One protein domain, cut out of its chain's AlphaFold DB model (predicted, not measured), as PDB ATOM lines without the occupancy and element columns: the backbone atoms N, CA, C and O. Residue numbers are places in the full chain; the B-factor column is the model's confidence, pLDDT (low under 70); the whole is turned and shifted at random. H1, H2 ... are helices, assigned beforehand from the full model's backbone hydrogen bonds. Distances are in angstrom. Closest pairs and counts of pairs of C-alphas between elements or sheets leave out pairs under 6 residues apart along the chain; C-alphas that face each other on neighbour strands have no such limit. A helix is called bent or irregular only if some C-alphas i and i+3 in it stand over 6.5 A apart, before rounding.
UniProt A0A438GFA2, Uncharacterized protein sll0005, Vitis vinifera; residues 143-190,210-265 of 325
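This is residues 143 to 190 and 210 to 265 of the 325 residues of the protein "Uncharacterized protein sll0005" of Vitis vinifera (UniProt A0A438GFA2). Picture a small head of four crossed helices, H1 to H4, with a long helical arm: H5 makes a corner with H4 at the head, and residues 241 to 265, of which 241 to 263 belong to H5, stick out from it. In the head, short H1 touches H2, H3 and H4, while H3 and H4 stay only just apart. The printed part has 104 residues, with five named helices in the order H1, H2, H3, H4, H5 and no named strand; the class is all helix. The whole is only just loose, close to extended, with a radius of gyration of the C-alphas of 18.9 A, and its flat outline spans 65 by 40 by 18 A, the arm making much of the length.

Find C-alpha 228 at (-38.253, -25.028, 517.374); from there H5, residues 228 to 263, runs 51.9 A to C-alpha 263 at (-47.242, -53.565, 559.789). H5 is irregular, with C-alphas 229 and 232 7.7 A apart, and has a kink of 26 degrees near residue 235. Just before it is H4, residues 211 to 226, 22.4 A long. H3, residues 172 to 188, is 24.9 A long. Look to C-alpha 143 at (-44.318, -4.464, 538.048) for the first residue of H1, residues 143 to 149; H2 follows as residues 153 to 163.

H5 and H4 touch only at the corner by their link, about perpendicular at 83 degrees; their closest C-alphas, of Phe 224 and Gly 230, are 5.6 A apart. H1, H2 and H3 are each apart from H5. Go on to Ala 213, whose C-alpha is 4.9 A from that of Ala 149, the closest pair of H4 and H1, which touch about perpendicular at 85 degrees. H4 and H2 only just touch, with 3 pairs of C-alphas within 8 A, the closest those of Arg 160 and Leu 221 at 6.9 A. H1 and H2 touch at a steep tilt of 51 degrees, opposite ways, closest at the C-alphas of Leu 147 and Met 155, 6.1 A. H3 touches H1 with residues 178 to 185 alone, the C-alphas of Ile 144 and Leu 178 being closest at 6.8 A. H3 touches H2 with residues 172 to 175 alone, the C-alphas of Leu 163 and Leu 175 being closest at 6.2 A. In H1, H2, H3 and H4 every O i to N i+4 pair is within hydrogen-bond range; in H5, 30 of 32 are.

The C-alphas farthest apart, of Asn 152 and Lys 265, are 65.9 A apart. Residues 191 to 209 are not printed, and C-alphas 190 and 210 are 12.9 A apart across this cut. No link printed whole is long. Look for pLDDT under 70 at residues 187 to 190 and 252 to 265.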
ATOM      1  N   VAL A 143     -45.243  -4.273 539.172       78.69
ATOM      2  CA  VAL A 143     -44.318  -4.464 538.048       78.69
ATOM      3  C   VAL A 143     -44.764  -5.683 537.233       78.69
ATOM      4  O   VAL A 143     -44.989  -5.577 536.029       78.69
ATOM      5  N   ILE A 144     -44.985  -6.830 537.874       77.62
ATOM      6  CA  ILE A 144     -45.409  -8.049 537.176       77.62
ATOM      7  C   ILE A 144     -46.779  -7.889 536.518       77.62
ATOM      8  O   ILE A 144     -46.931  -8.284 535.362       77.62
ATOM      9  N   GLY A 145     -47.748  -7.268 537.188       78.62
ATOM     10  CA  GLY A 145     -49.059  -7.025 536.596       78.62
ATOM     11  C   GLY A 145     -48.979  -6.146 535.358       78.62
ATOM     12  O   GLY A 145     -49.560  -6.486 534.328       78.62
ATOM     13  N   ARG A 146     -48.161  -5.088 535.391       80.88
ATOM     14  CA  ARG A 146     -47.928  -4.257 534.207       80.88
ATOM     15  C   ARG A 146     -47.233  -5.031 533.087       80.88
ATOM     16  O   ARG A 146     -47.630  -4.900 531.935       80.88
ATOM     17  N   LEU A 147     -46.231  -5.841 533.424       83.38
ATOM     18  CA  LEU A 147     -45.477  -6.655 532.468       83.38
ATOM     19  C   LEU A 147     -46.349  -7.721 531.781       83.38
ATOM     20  O   LEU A 147     -46.183  -7.977 530.591       83.38
ATOM     21  N   LEU A 148     -47.278  -8.331 532.521       84.12
ATOM     22  CA  LEU A 148     -48.235  -9.306 531.992       84.12
ATOM     23  C   LEU A 148     -49.341  -8.639 531.169       84.12
ATOM     24  O   LEU A 148     -49.741  -9.183 530.138       84.12
ATOM     25  N   ALA A 149     -49.807  -7.466 531.600       83.69
ATOM     26  CA  ALA A 149     -50.862  -6.718 530.928       83.69
ATOM     27  C   ALA A 149     -50.415  -6.093 529.597       83.69
ATOM     28  O   ALA A 149     -51.241  -5.866 528.715       83.69
ATOM     29  N   ASP A 150     -49.126  -5.786 529.444       83.25
ATOM     30  CA  ASP A 150     -48.618  -5.094 528.262       83.25
ATOM     31  C   ASP A 150     -48.484  -6.048 527.050       83.25
ATOM     32  O   ASP A 150     -47.736  -7.033 527.117       83.25
ATOM     33  N   PRO A 151     -49.189  -5.786 525.928       81.81
ATOM     34  CA  PRO A 151     -49.128  -6.619 524.728       81.81
ATOM     35  C   PRO A 151     -47.889  -6.347 523.860       81.81
ATOM     36  O   PRO A 151     -47.704  -7.013 522.839       81.81
ATOM     37  N   ASN A 152     -47.053  -5.361 524.202       84.75
ATOM     38  CA  ASN A 152     -45.888  -5.002 523.403       84.75
ATOM     39  C   ASN A 152     -44.906  -6.196 523.295       84.75
ATOM     40  O   ASN A 152     -44.549  -6.793 524.318       84.75
ATOM     41  N   PRO A 153     -44.426  -6.540 522.081       85.44
ATOM     42  CA  PRO A 153     -43.503  -7.660 521.876       85.44
ATOM     43  C   PRO A 153     -42.209  -7.551 522.693       85.44
ATOM     44  O   PRO A 153     -41.661  -8.576 523.106       85.44
ATOM     45  N   ASP A 154     -41.738  -6.336 522.974       81.75
ATOM     46  CA  ASP A 154     -40.559  -6.102 523.804       81.75
ATOM     47  C   ASP A 154     -40.840  -6.460 525.266       81.75
ATOM     48  O   ASP A 154     -40.046  -7.153 525.894       81.75
ATOM     49  N   MET A 155     -42.015  -6.107 525.795       83.69
ATOM     50  CA  MET A 155     -42.432  -6.487 527.153       83.69
ATOM     51  C   MET A 155     -42.615  -8.006 527.272       83.69
ATOM     52  O   MET A 155     -42.181  -8.617 528.252       83.69
ATOM     53  N   ARG A 156     -43.153  -8.657 526.231       86.25
ATOM     54  CA  ARG A 156     -43.208 -10.128 526.140       86.25
ATOM     55  C   ARG A 156     -41.817 -10.764 526.129       86.25
ATOM     56  O   ARG A 156     -41.627 -11.841 526.700       86.25
ATOM     57  N   LYS A 157     -40.833 -10.109 525.507       85.00
ATOM     58  CA  LYS A 157     -39.429 -10.539 525.525       85.00
ATOM     59  C   LYS A 157     -38.825 -10.405 526.928       85.00
ATOM     60  O   LYS A 157     -38.262 -11.388 527.406       85.00
ATOM     61  N   ILE A 158     -39.036  -9.280 527.615       82.50
ATOM     62  CA  ILE A 158     -38.606  -9.072 529.014       82.50
ATOM     63  C   ILE A 158     -39.175 -10.158 529.929       82.50
ATOM     64  O   ILE A 158     -38.449 -10.769 530.710       82.50
ATOM     65  N   LEU A 159     -40.482 -10.422 529.828       85.50
ATOM     66  CA  LEU A 159     -41.150 -11.453 530.620       85.50
ATOM     67  C   LEU A 159     -40.500 -12.824 530.411       85.50
ATOM     68  O   LEU A 159     -40.280 -13.576 531.363       85.50
ATOM     69  N   ARG A 160     -40.148 -13.138 529.163       86.81
ATOM     70  CA  ARG A 160     -39.454 -14.380 528.825       86.81
ATOM     71  C   ARG A 160     -38.056 -14.434 529.437       86.81
ATOM     72  O   ARG A 160     -37.708 -15.464 530.000       86.81
ATOM     73  N   GLU A 161     -37.285 -13.356 529.356       84.00
ATOM     74  CA  GLU A 161     -35.931 -13.264 529.932       84.00
ATOM     75  C   GLU A 161     -35.944 -13.302 531.469       84.00
ATOM     76  O   GLU A 161     -35.021 -13.816 532.104       84.00
ATOM     77  N   LEU A 162     -37.032 -12.840 532.090       83.19
ATOM     78  CA  LEU A 162     -37.245 -12.965 533.528       83.19
ATOM     79  C   LEU A 162     -37.412 -14.432 533.953       83.19
ATOM     80  O   LEU A 162     -36.862 -14.837 534.984       83.19
ATOM     81  N   LEU A 163     -38.146 -15.229 533.172       85.88
ATOM     82  CA  LEU A 163     -38.491 -16.614 533.509       85.88
ATOM     83  C   LEU A 163     -37.480 -17.646 532.989       85.88
ATOM     84  O   LEU A 163     -37.250 -18.664 533.645       85.88
ATOM     85  N   ILE A 164     -36.860 -17.393 531.837       87.31
ATOM     86  CA  ILE A 164     -36.009 -18.340 531.110       87.31
ATOM     87  C   ILE A 164     -34.613 -17.742 530.950       87.31
ATOM     88  O   ILE A 164     -34.441 -16.657 530.402       87.31
ATOM     89  N   ARG A 165     -33.592 -18.485 531.383       84.44
ATOM     90  CA  ARG A 165     -32.191 -18.108 531.158       84.44
ATOM     91  C   ARG A 165     -31.771 -18.356 529.708       84.44
ATOM     92  O   ARG A 165     -32.289 -19.244 529.036       84.44
ATOM     93  N   ASN A 166     -30.699 -17.693 529.283       80.94
ATOM     94  CA  ASN A 166     -30.111 -17.853 527.944       80.94
ATOM     95  C   ASN A 166     -29.658 -19.299 527.631       80.94
ATOM     96  O   ASN A 166     -29.600 -19.704 526.472       80.94
ATOM     97  N   ASN A 167     -29.361 -20.107 528.657       80.88
ATOM     98  CA  ASN A 167     -29.020 -21.528 528.508       80.88
ATOM     99  C   ASN A 167     -30.251 -22.444 528.303       80.88
ATOM    100  O   ASN A 167     -30.085 -23.611 527.950       80.88
ATOM    101  N   GLY A 168     -31.468 -21.922 528.489       84.00
ATOM    102  CA  GLY A 168     -32.734 -22.646 528.409       84.00
ATOM    103  C   GLY A 168     -33.296 -23.133 529.750       84.00
ATOM    104  O   GLY A 168     -34.418 -23.621 529.767       84.00
ATOM    105  N   SER A 169     -32.580 -22.997 530.871       87.12
ATOM    106  CA  SER A 169     -33.113 -23.377 532.189       87.12
ATOM    107  C   SER A 169     -34.187 -22.396 532.667       87.12
ATOM    108  O   SER A 169     -34.047 -21.183 532.463       87.12
ATOM    109  N   ILE A 170     -35.201 -22.901 533.368       88.75
ATOM    110  CA  ILE A 170     -36.273 -22.090 533.955       88.75
ATOM    111  C   ILE A 170     -35.885 -21.633 535.360       88.75
ATOM    112  O   ILE A 170     -35.301 -22.373 536.151       88.75
ATOM    113  N   ARG A 171     -36.207 -20.381 535.686       86.19
ATOM    114  CA  ARG A 171     -35.998 -19.798 537.015       86.19
ATOM    115  C   ARG A 171     -37.236 -20.036 537.876       86.19
ATOM    116  O   ARG A 171     -38.032 -19.122 538.069       86.19
ATOM    117  N   TRP A 172     -37.380 -21.246 538.412       84.50
ATOM    118  CA  TRP A 172     -38.557 -21.670 539.186       84.50
ATOM    119  C   TRP A 172     -38.943 -20.699 540.314       84.50
ATOM    120  O   TRP A 172     -40.092 -20.280 540.368       84.50
ATOM    121  N   ASN A 173     -37.976 -20.190 541.088       80.81
ATOM    122  CA  ASN A 173     -38.229 -19.192 542.146       80.81
ATOM    123  C   ASN A 173     -38.872 -17.888 541.630       80.81
ATOM    124  O   ASN A 173     -39.514 -17.159 542.379       80.81
ATOM    125  N   ARG A 174     -38.641 -17.527 540.361       82.31
ATOM    126  CA  ARG A 174     -39.243 -16.337 539.736       82.31
ATOM    127  C   ARG A 174     -40.634 -16.638 539.217       82.31
ATOM    128  O   ARG A 174     -41.502 -15.787 539.349       82.31
ATOM    129  N   LEU A 175     -40.828 -17.826 538.652       86.00
ATOM    130  CA  LEU A 175     -42.144 -18.286 538.231       86.00
ATOM    131  C   LEU A 175     -43.093 -18.381 539.430       86.00
ATOM    132  O   LEU A 175     -44.207 -17.882 539.356       86.00
ATOM    133  N   GLU A 176     -42.631 -18.939 540.546       83.81
ATOM    134  CA  GLU A 176     -43.401 -19.027 541.789       83.81
ATOM    135  C   GLU A 176     -43.807 -17.642 542.304       83.81
ATOM    136  O   GLU A 176     -44.984 -17.391 542.552       83.81
ATOM    137  N   ARG A 177     -42.859 -16.697 542.367       81.19
ATOM    138  CA  ARG A 177     -43.149 -15.302 542.741       81.19
ATOM    139  C   ARG A 177     -44.125 -14.627 541.783       81.19
ATOM    140  O   ARG A 177     -44.954 -13.840 542.224       81.19
ATOM    141  N   LEU A 178     -44.027 -14.921 540.488       83.12
ATOM    142  CA  LEU A 178     -44.956 -14.406 539.487       83.12
ATOM    143  C   LEU A 178     -46.368 -14.951 539.721       83.12
ATOM    144  O   LEU A 178     -47.315 -14.175 539.710       83.12
ATOM    145  N   ILE A 179     -46.510 -16.252 539.982       84.50
ATOM    146  CA  ILE A 179     -47.806 -16.877 540.281       84.50
ATOM    147  C   ILE A 179     -48.402 -16.299 541.572       84.50
ATOM    148  O   ILE A 179     -49.583 -15.958 541.591       84.50
ATOM    149  N   ALA A 180     -47.590 -16.132 542.618       83.31
ATOM    150  CA  ALA A 180     -48.023 -15.524 543.875       83.31
ATOM    151  C   ALA A 180     -48.539 -14.090 543.662       83.31
ATOM    152  O   ALA A 180     -49.647 -13.771 544.086       83.31
ATOM    153  N   ALA A 181     -47.791 -13.266 542.920       79.31
ATOM    154  CA  ALA A 181     -48.193 -11.900 542.589       79.31
ATOM    155  C   ALA A 181     -49.498 -11.851 541.777       79.31
ATOM    156  O   ALA A 181     -50.366 -11.030 542.053       79.31
ATOM    157  N   VAL A 182     -49.666 -12.740 540.793       82.25
ATOM    158  CA  VAL A 182     -50.909 -12.842 540.006       82.25
ATOM    159  C   VAL A 182     -52.095 -13.203 540.903       82.25
ATOM    160  O   VAL A 182     -53.175 -12.643 540.741       82.25
ATOM    161  N   SER A 183     -51.899 -14.122 541.854       83.06
ATOM    162  CA  SER A 183     -52.944 -14.531 542.797       83.06
ATOM    163  C   SER A 183     -53.362 -13.392 543.728       83.06
ATOM    164  O   SER A 183     -54.553 -13.200 543.946       83.06
ATOM    165  N   GLU A 184     -52.401 -12.635 544.256       78.25
ATOM    166  CA  GLU A 184     -52.640 -11.497 545.153       78.25
ATOM    167  C   GLU A 184     -53.388 -10.356 544.443       78.25
ATOM    168  O   GLU A 184     -54.385  -9.835 544.947       78.25
ATOM    169  N   GLN A 185     -52.985 -10.042 543.207       72.12
ATOM    170  CA  GLN A 185     -53.646  -9.033 542.372       72.12
ATOM    171  C   GLN A 185     -55.060  -9.458 541.934       72.12
ATOM    172  O   GLN A 185     -55.931  -8.613 541.728       72.12
ATOM    173  N   ALA A 186     -55.317 -10.764 541.800       71.06
ATOM    174  CA  ALA A 186     -56.651 -11.277 541.502       71.06
ATOM    175  C   ALA A 186     -57.623 -11.091 542.680       71.06
ATOM    176  O   ALA A 186     -58.790 -10.766 542.453       71.06
ATOM    177  N   SER A 187     -57.157 -11.255 543.925       67.75
ATOM    178  CA  SER A 187     -57.993 -11.102 545.125       67.75
ATOM    179  C   SER A 187     -58.444  -9.664 545.393       67.75
ATOM    180  O   SER A 187     -59.597  -9.464 545.766       67.75
ATOM    181  N   GLU A 188     -57.601  -8.658 545.139       58.75
ATOM    182  CA  GLU A 188     -57.948  -7.241 545.371       58.75
ATOM    183  C   GLU A 188     -59.046  -6.720 544.423       58.75
ATOM    184  O   GLU A 188     -59.735  -5.751 544.733       58.75
ATOM    185  N   SER A 189     -59.263  -7.382 543.282       53.84
ATOM    186  CA  SER A 189     -60.281  -6.989 542.295       53.84
ATOM    187  C   SER A 189     -61.723  -7.399 542.648       53.84
ATOM    188  O   SER A 189     -62.653  -7.019 541.937       53.84
ATOM    189  N   ALA A 190     -61.924  -8.172 543.726       49.62
ATOM    190  CA  ALA A 190     -63.216  -8.766 544.089       49.62
ATOM    191  C   ALA A 190     -63.966  -8.052 545.235       49.62
ATOM    192  O   ALA A 190     -65.108  -8.414 545.522       49.62
ATOM    193  N   ASP A 210     -56.004  -7.356 534.152       77.75
ATOM    194  CA  ASP A 210     -56.637  -8.035 533.019       77.75
ATOM    195  C   ASP A 210     -56.182  -9.499 532.916       77.75
ATOM    196  O   ASP A 210     -55.114  -9.821 532.388       77.75
ATOM    197  N   MET A 211     -57.044 -10.410 533.372       82.81
ATOM    198  CA  MET A 211     -56.836 -11.854 533.246       82.81
ATOM    199  C   MET A 211     -56.640 -12.308 531.794       82.81
ATOM    200  O   MET A 211     -55.909 -13.268 531.548       82.81
ATOM    201  N   ARG A 212     -57.237 -11.621 530.810       85.12
ATOM    202  CA  ARG A 212     -57.049 -11.965 529.391       85.12
ATOM    203  C   ARG A 212     -55.616 -11.709 528.955       85.12
ATOM    204  O   ARG A 212     -55.052 -12.512 528.214       85.12
ATOM    205  N   ALA A 213     -55.014 -10.628 529.441       86.06
ATOM    206  CA  ALA A 213     -53.636 -10.296 529.129       86.06
ATOM    207  C   ALA A 213     -52.644 -11.280 529.765       86.06
ATOM    208  O   ALA A 213     -51.663 -11.645 529.110       86.06
ATOM    209  N   VAL A 214     -52.934 -11.779 530.977       85.75
ATOM    210  CA  VAL A 214     -52.169 -12.874 531.604       85.75
ATOM    211  C   VAL A 214     -52.252 -14.141 530.765       85.75
ATOM    212  O   VAL A 214     -51.214 -14.706 530.431       85.75
ATOM    213  N   VAL A 215     -53.460 -14.554 530.368       88.75
ATOM    214  CA  VAL A 215     -53.655 -15.736 529.513       88.75
ATOM    215  C   VAL A 215     -52.886 -15.590 528.202       88.75
ATOM    216  O   VAL A 215     -52.170 -16.512 527.822       88.75
ATOM    217  N   ALA A 216     -52.944 -14.420 527.561       89.88
ATOM    218  CA  ALA A 216     -52.170 -14.145 526.353       89.88
ATOM    219  C   ALA A 216     -50.649 -14.227 526.602       89.88
ATOM    220  O   ALA A 216     -49.921 -14.801 525.799       89.88
ATOM    221  N   ALA A 217     -50.157 -13.710 527.734       89.19
ATOM    222  CA  ALA A 217     -48.740 -13.778 528.099       89.19
ATOM    223  C   ALA A 217     -48.275 -15.225 528.317       89.19
ATOM    224  O   ALA A 217     -47.178 -15.618 527.910       89.19
ATOM    225  N   THR A 218     -49.121 -16.017 528.974       89.62
ATOM    226  CA  THR A 218     -48.895 -17.438 529.219       89.62
ATOM    227  C   THR A 218     -48.921 -18.231 527.914       89.62
ATOM    228  O   THR A 218     -48.039 -19.063 527.694       89.62
ATOM    229  N   GLU A 219     -49.867 -17.945 527.017       91.94
ATOM    230  CA  GLU A 219     -49.937 -18.562 525.691       91.94
ATOM    231  C   GLU A 219     -48.677 -18.266 524.869       91.94
ATOM    232  O   GLU A 219     -48.054 -19.199 524.358       91.94
ATOM    233  N   ASP A 220     -48.228 -17.007 524.821       91.38
ATOM    234  CA  ASP A 220     -46.991 -16.604 524.134       91.38
ATOM    235  C   ASP A 220     -45.764 -17.375 524.654       91.38
ATOM    236  O   ASP A 220     -44.878 -17.780 523.887       91.38
ATOM    237  N   LEU A 221     -45.698 -17.599 525.971       90.44
ATOM    238  CA  LEU A 221     -44.626 -18.363 526.601       90.44
ATOM    239  C   LEU A 221     -44.678 -19.844 526.200       90.44
ATOM    240  O   LEU A 221     -43.646 -20.410 525.824       90.44
ATOM    241  N   PHE A 222     -45.859 -20.465 526.220       91.38
ATOM    242  CA  PHE A 222     -46.029 -21.857 525.794       91.38
ATOM    243  C   PHE A 222     -45.744 -22.044 524.306       91.38
ATOM    244  O   PHE A 222     -45.029 -22.982 523.938       91.38
ATOM    245  N   GLN A 223     -46.213 -21.134 523.449       92.44
ATOM    246  CA  GLN A 223     -45.890 -21.159 522.025       92.44
ATOM    247  C   GLN A 223     -44.376 -21.088 521.798       92.44
ATOM    248  O   GLN A 223     -43.835 -21.826 520.970       92.44
ATOM    249  N   PHE A 224     -43.656 -20.265 522.570       92.19
ATOM    250  CA  PHE A 224     -42.195 -20.220 522.513       92.19
ATOM    251  C   PHE A 224     -41.543 -21.542 522.948       92.19
ATOM    252  O   PHE A 224     -40.665 -22.042 522.239       92.19
ATOM    253  N   ILE A 225     -41.970 -22.122 524.075       92.75
ATOM    254  CA  ILE A 225     -41.435 -23.392 524.596       92.75
ATOM    255  C   ILE A 225     -41.639 -24.524 523.576       92.75
ATOM    256  O   ILE A 225     -40.705 -25.275 523.283       92.75
ATOM    257  N   LEU A 226     -42.835 -24.621 522.992       91.88
ATOM    258  CA  LEU A 226     -43.191 -25.656 522.015       91.88
ATOM    259  C   LEU A 226     -42.569 -25.417 520.630       91.88
ATOM    260  O   LEU A 226     -42.400 -26.360 519.850       91.88
ATOM    261  N   SER A 227     -42.161 -24.184 520.327       94.75
ATOM    262  CA  SER A 227     -41.482 -23.832 519.081       94.75
ATOM    263  C   SER A 227     -40.127 -24.536 518.924       94.75
ATOM    264  O   SER A 227     -39.486 -24.998 519.875       94.75
ATOM    265  N   ARG A 228     -39.618 -24.563 517.685       91.81
ATOM    266  CA  ARG A 228     -38.253 -25.028 517.374       91.81
ATOM    267  C   ARG A 228     -37.185 -24.238 518.148       91.81
ATOM    268  O   ARG A 228     -36.174 -24.816 518.525       91.81
ATOM    269  N   LYS A 229     -37.434 -22.954 518.444       87.94
ATOM    270  CA  LYS A 229     -36.531 -22.093 519.236       87.94
ATOM    271  C   LYS A 229     -36.448 -22.516 520.712       87.94
ATOM    272  O   LYS A 229     -35.389 -22.398 521.317       87.94
ATOM    273  N   GLY A 230     -37.531 -23.066 521.265       89.25
ATOM    274  CA  GLY A 230     -37.628 -23.519 522.655       89.25
ATOM    275  C   GLY A 230     -37.061 -24.916 522.922       89.25
ATOM    276  O   GLY A 230     -37.265 -25.450 524.009       89.25
ATOM    277  N   LEU A 231     -36.353 -25.536 521.964       91.94
ATOM    278  CA  LEU A 231     -35.827 -26.903 522.104       91.94
ATOM    279  C   LEU A 231     -35.015 -27.090 523.396       91.94
ATOM    280  O   LEU A 231     -35.226 -28.062 524.114       91.94
ATOM    281  N   ARG A 232     -34.127 -26.141 523.715       91.94
ATOM    282  CA  ARG A 232     -33.317 -26.194 524.943       91.94
ATOM    283  C   ARG A 232     -34.186 -26.137 526.196       91.94
ATOM    284  O   ARG A 232     -33.985 -26.935 527.102       91.94
ATOM    285  N   VAL A 233     -35.181 -25.249 526.209       93.75
ATOM    286  CA  VAL A 233     -36.110 -25.099 527.336       93.75
ATOM    287  C   VAL A 233     -36.884 -26.386 527.577       93.75
ATOM    288  O   VAL A 233     -36.995 -26.817 528.716       93.75
ATOM    289  N   ARG A 234     -37.340 -27.057 526.513       94.56
ATOM    290  CA  ARG A 234     -38.027 -28.353 526.620       94.56
ATOM    291  C   ARG A 234     -37.158 -29.437 527.245       94.56
ATOM    292  O   ARG A 234     -37.646 -30.182 528.083       94.56
ATOM    293  N   VAL A 235     -35.883 -29.517 526.867       93.81
ATOM    294  CA  VAL A 235     -34.958 -30.502 527.449       93.81
ATOM    295  C   VAL A 235     -34.774 -30.260 528.948       93.81
ATOM    296  O   VAL A 235     -34.861 -31.206 529.728       93.81
ATOM    297  N   PHE A 236     -34.566 -29.005 529.361       93.50
ATOM    298  CA  PHE A 236     -34.449 -28.661 530.781       93.50
ATOM    299  C   PHE A 236     -35.755 -28.895 531.544       93.50
ATOM    300  O   PHE A 236     -35.721 -29.511 532.598       93.50
ATOM    301  N   LEU A 237     -36.899 -28.509 530.977       92.56
ATOM    302  CA  LEU A 237     -38.220 -28.781 531.547       92.56
ATOM    303  C   LEU A 237     -38.441 -30.266 531.819       92.56
ATOM    304  O   LEU A 237     -38.844 -30.637 532.913       92.56
ATOM    305  N   ILE A 238     -38.165 -31.121 530.833       94.06
ATOM    306  CA  ILE A 238     -38.332 -32.570 530.981       94.06
ATOM    307  C   ILE A 238     -37.402 -33.097 532.074       94.06
ATOM    308  O   ILE A 238     -37.826 -33.898 532.901       94.06
ATOM    309  N   ARG A 239     -36.149 -32.631 532.108       93.00
ATOM    310  CA  ARG A 239     -35.194 -33.016 533.149       93.00
ATOM    311  C   ARG A 239     -35.675 -32.612 534.544       93.00
ATOM    312  O   ARG A 239     -35.575 -33.420 535.462       93.00
ATOM    313  N   ASP A 240     -36.202 -31.402 534.689       91.69
ATOM    314  CA  ASP A 240     -36.719 -30.898 535.960       91.69
ATOM    315  C   ASP A 240     -37.963 -31.693 536.399       91.69
ATOM    316  O   ASP A 240     -38.070 -32.060 537.566       91.69
ATOM    317  N   ILE A 241     -38.852 -32.055 535.463       92.56
ATOM    318  CA  ILE A 241     -40.026 -32.907 535.731       92.56
ATOM    319  C   ILE A 241     -39.604 -34.306 536.188       92.56
ATOM    320  O   ILE A 241     -40.149 -34.815 537.167       92.56
ATOM    321  N   ILE A 242     -38.637 -34.928 535.508       94.44
ATOM    322  CA  ILE A 242     -38.111 -36.242 535.906       94.44
ATOM    323  C   ILE A 242     -37.512 -36.146 537.309       94.44
ATOM    324  O   ILE A 242     -37.868 -36.937 538.170       94.44
ATOM    325  N   SER A 243     -36.688 -35.128 537.572       91.50
ATOM    326  CA  SER A 243     -36.084 -34.929 538.892       91.50
ATOM    327  C   SER A 243     -37.126 -34.717 539.992       91.50
ATOM    328  O   SER A 243     -36.951 -35.230 541.093       91.50
ATOM    329  N   ALA A 244     -38.196 -33.965 539.725       90.88
ATOM    330  CA  ALA A 244     -39.281 -33.766 540.683       90.88
ATOM    331  C   ALA A 244     -40.060 -35.066 540.930       90.88
ATOM    332  O   ALA A 244     -40.411 -35.369 542.068       90.88
ATOM    333  N   THR A 245     -40.277 -35.854 539.874       92.56
ATOM    334  CA  THR A 245     -40.936 -37.163 539.961       92.56
ATOM    335  C   THR A 245     -40.086 -38.148 540.763       92.56
ATOM    336  O   THR A 245     -40.620 -38.841 541.619       92.56
ATOM    337  N   ASP A 246     -38.768 -38.170 540.553       92.69
ATOM    338  CA  ASP A 246     -37.843 -39.012 541.317       92.69
ATOM    339  C   ASP A 246     -37.864 -38.664 542.814       92.69
ATOM    340  O   ASP A 246     -37.891 -39.566 543.650       92.69
ATOM    341  N   ILE A 247     -37.893 -37.371 543.163       91.31
ATOM    342  CA  ILE A 247     -38.006 -36.917 544.561       91.31
ATOM    343  C   ILE A 247     -39.342 -37.363 545.164       91.31
ATOM    344  O   ILE A 247     -39.362 -37.907 546.267       91.31
ATOM    345  N   PHE A 248     -40.441 -37.173 544.434       89.19
ATOM    346  CA  PHE A 248     -41.776 -37.565 544.885       89.19
ATOM    347  C   PHE A 248     -41.878 -39.079 545.120       89.19
ATOM    348  O   PHE A 248     -42.349 -39.519 546.165       89.19
ATOM    349  N   LEU A 249     -41.363 -39.881 544.185       87.31
ATOM    350  CA  LEU A 249     -41.353 -41.336 544.306       87.31
ATOM    351  C   LEU A 249     -40.460 -41.819 545.452       87.31
ATOM    352  O   LEU A 249     -40.808 -42.788 546.117       87.31
ATOM    353  N   GLN A 250     -39.320 -41.172 545.708       79.06
ATOM    354  CA  GLN A 250     -38.482 -41.526 546.857       79.06
ATOM    355  C   GLN A 250     -39.176 -41.230 548.189       79.06
ATOM    356  O   GLN A 250     -39.070 -42.045 549.104       79.06
ATOM    357  N   ASP A 251     -39.907 -40.121 548.294       75.00
ATOM    358  CA  ASP A 251     -40.671 -39.781 549.499       75.00
ATOM    359  C   ASP A 251     -41.820 -40.777 549.739       75.00
ATOM    360  O   ASP A 251     -42.017 -41.274 550.851       75.00
ATOM    361  N   GLU A 252     -42.502 -41.186 548.666       67.88
ATOM    362  CA  GLU A 252     -43.565 -42.191 548.721       67.88
ATOM    363  C   GLU A 252     -43.024 -43.600 549.033       67.88
ATOM    364  O   GLU A 252     -43.598 -44.321 549.848       67.88
ATOM    365  N   VAL A 253     -41.861 -43.978 548.491       60.00
ATOM    366  CA  VAL A 253     -41.182 -45.241 548.836       60.00
ATOM    367  C   VAL A 253     -40.705 -45.240 550.292       60.00
ATOM    368  O   VAL A 253     -40.835 -46.260 550.970       60.00
ATOM    369  N   VAL A 254     -40.202 -44.117 550.814       58.22
ATOM    370  CA  VAL A 254     -39.862 -43.988 552.242       58.22
ATOM    371  C   VAL A 254     -41.122 -44.130 553.099       58.22
ATOM    372  O   VAL A 254     -41.097 -44.882 554.076       58.22
ATOM    373  N   ALA A 255     -42.240 -43.514 552.709       57.31
ATOM    374  CA  ALA A 255     -43.521 -43.708 553.384       57.31
ATOM    375  C   ALA A 255     -43.959 -45.188 553.364       57.31
ATOM    376  O   ALA A 255     -44.334 -45.729 554.408       57.31
ATOM    377  N   CYS A 256     -43.826 -45.886 552.232       53.59
ATOM    378  CA  CYS A 256     -44.154 -47.310 552.115       53.59
ATOM    379  C   CYS A 256     -43.258 -48.215 552.980       53.59
ATOM    380  O   CYS A 256     -43.780 -49.088 553.676       53.59
ATOM    381  N   ILE A 257     -41.939 -47.985 553.015       56.31
ATOM    382  CA  ILE A 257     -41.009 -48.748 553.871       56.31
ATOM    383  C   ILE A 257     -41.356 -48.553 555.358       56.31
ATOM    384  O   ILE A 257     -41.265 -49.496 556.151       56.31
ATOM    385  N   PHE A 258     -41.787 -47.353 555.756       50.19
ATOM    386  CA  PHE A 258     -42.229 -47.086 557.128       50.19
ATOM    387  C   PHE A 258     -43.551 -47.789 557.479       50.19
ATOM    388  O   PHE A 258     -43.670 -48.308 558.594       50.19
ATOM    389  N   TYR A 259     -44.508 -47.888 556.550       51.34
ATOM    390  CA  TYR A 259     -45.743 -48.657 556.760       51.34
ATOM    391  C   TYR A 259     -45.494 -50.168 556.844       51.34
ATOM    392  O   TYR A 259     -46.075 -50.828 557.704       51.34
ATOM    393  N   GLU A 260     -44.584 -50.721 556.039       46.12
ATOM    394  CA  GLU A 260     -44.226 -52.145 556.114       46.12
ATOM    395  C   GLU A 260     -43.499 -52.480 557.432       46.12
ATOM    396  O   GLU A 260     -43.747 -53.517 558.052       46.12
ATOM    397  N   LYS A 261     -42.686 -51.548 557.949       44.81
ATOM    398  CA  LYS A 261     -41.994 -51.699 559.240       44.81
ATOM    399  C   LYS A 261     -42.911 -51.533 560.462       44.81
ATOM    400  O   LYS A 261     -42.593 -52.070 561.522       44.81
ATOM    401  N   LEU A 262     -44.044 -50.837 560.324       48.91
ATOM    402  CA  LEU A 262     -45.091 -50.739 561.355       48.91
ATOM    403  C   LEU A 262     -46.162 -51.841 561.230       48.91
ATOM    404  O   LEU A 262     -46.799 -52.178 562.226       48.91
ATOM    405  N   GLY A 263     -46.327 -52.445 560.048       44.62
ATOM    406  CA  GLY A 263     -47.242 -53.565 559.789       44.62
ATOM    407  C   GLY A 263     -46.704 -54.946 560.190       44.62
ATOM    408  O   GLY A 263     -47.482 -55.883 560.347       44.62
ATOM    409  N   ALA A 264     -45.397 -55.086 560.435       43.38
ATOM    410  CA  ALA A 264     -44.763 -56.346 560.846       43.38
ATOM    411  C   ALA A 264     -44.785 -56.605 562.374       43.38
ATOM    412  O   ALA A 264     -43.873 -57.227 562.925       43.38
ATOM    413  N   LYS A 265     -45.817 -56.137 563.087       46.81
ATOM    414  CA  LYS A 265     -46.048 -56.464 564.506       46.81
ATOM    415  C   LYS A 265     -47.497 -56.916 564.717       46.81
ATOM    416  O   LYS A 265     -48.285 -56.221 565.346       46.81
TER     417      LYS A 265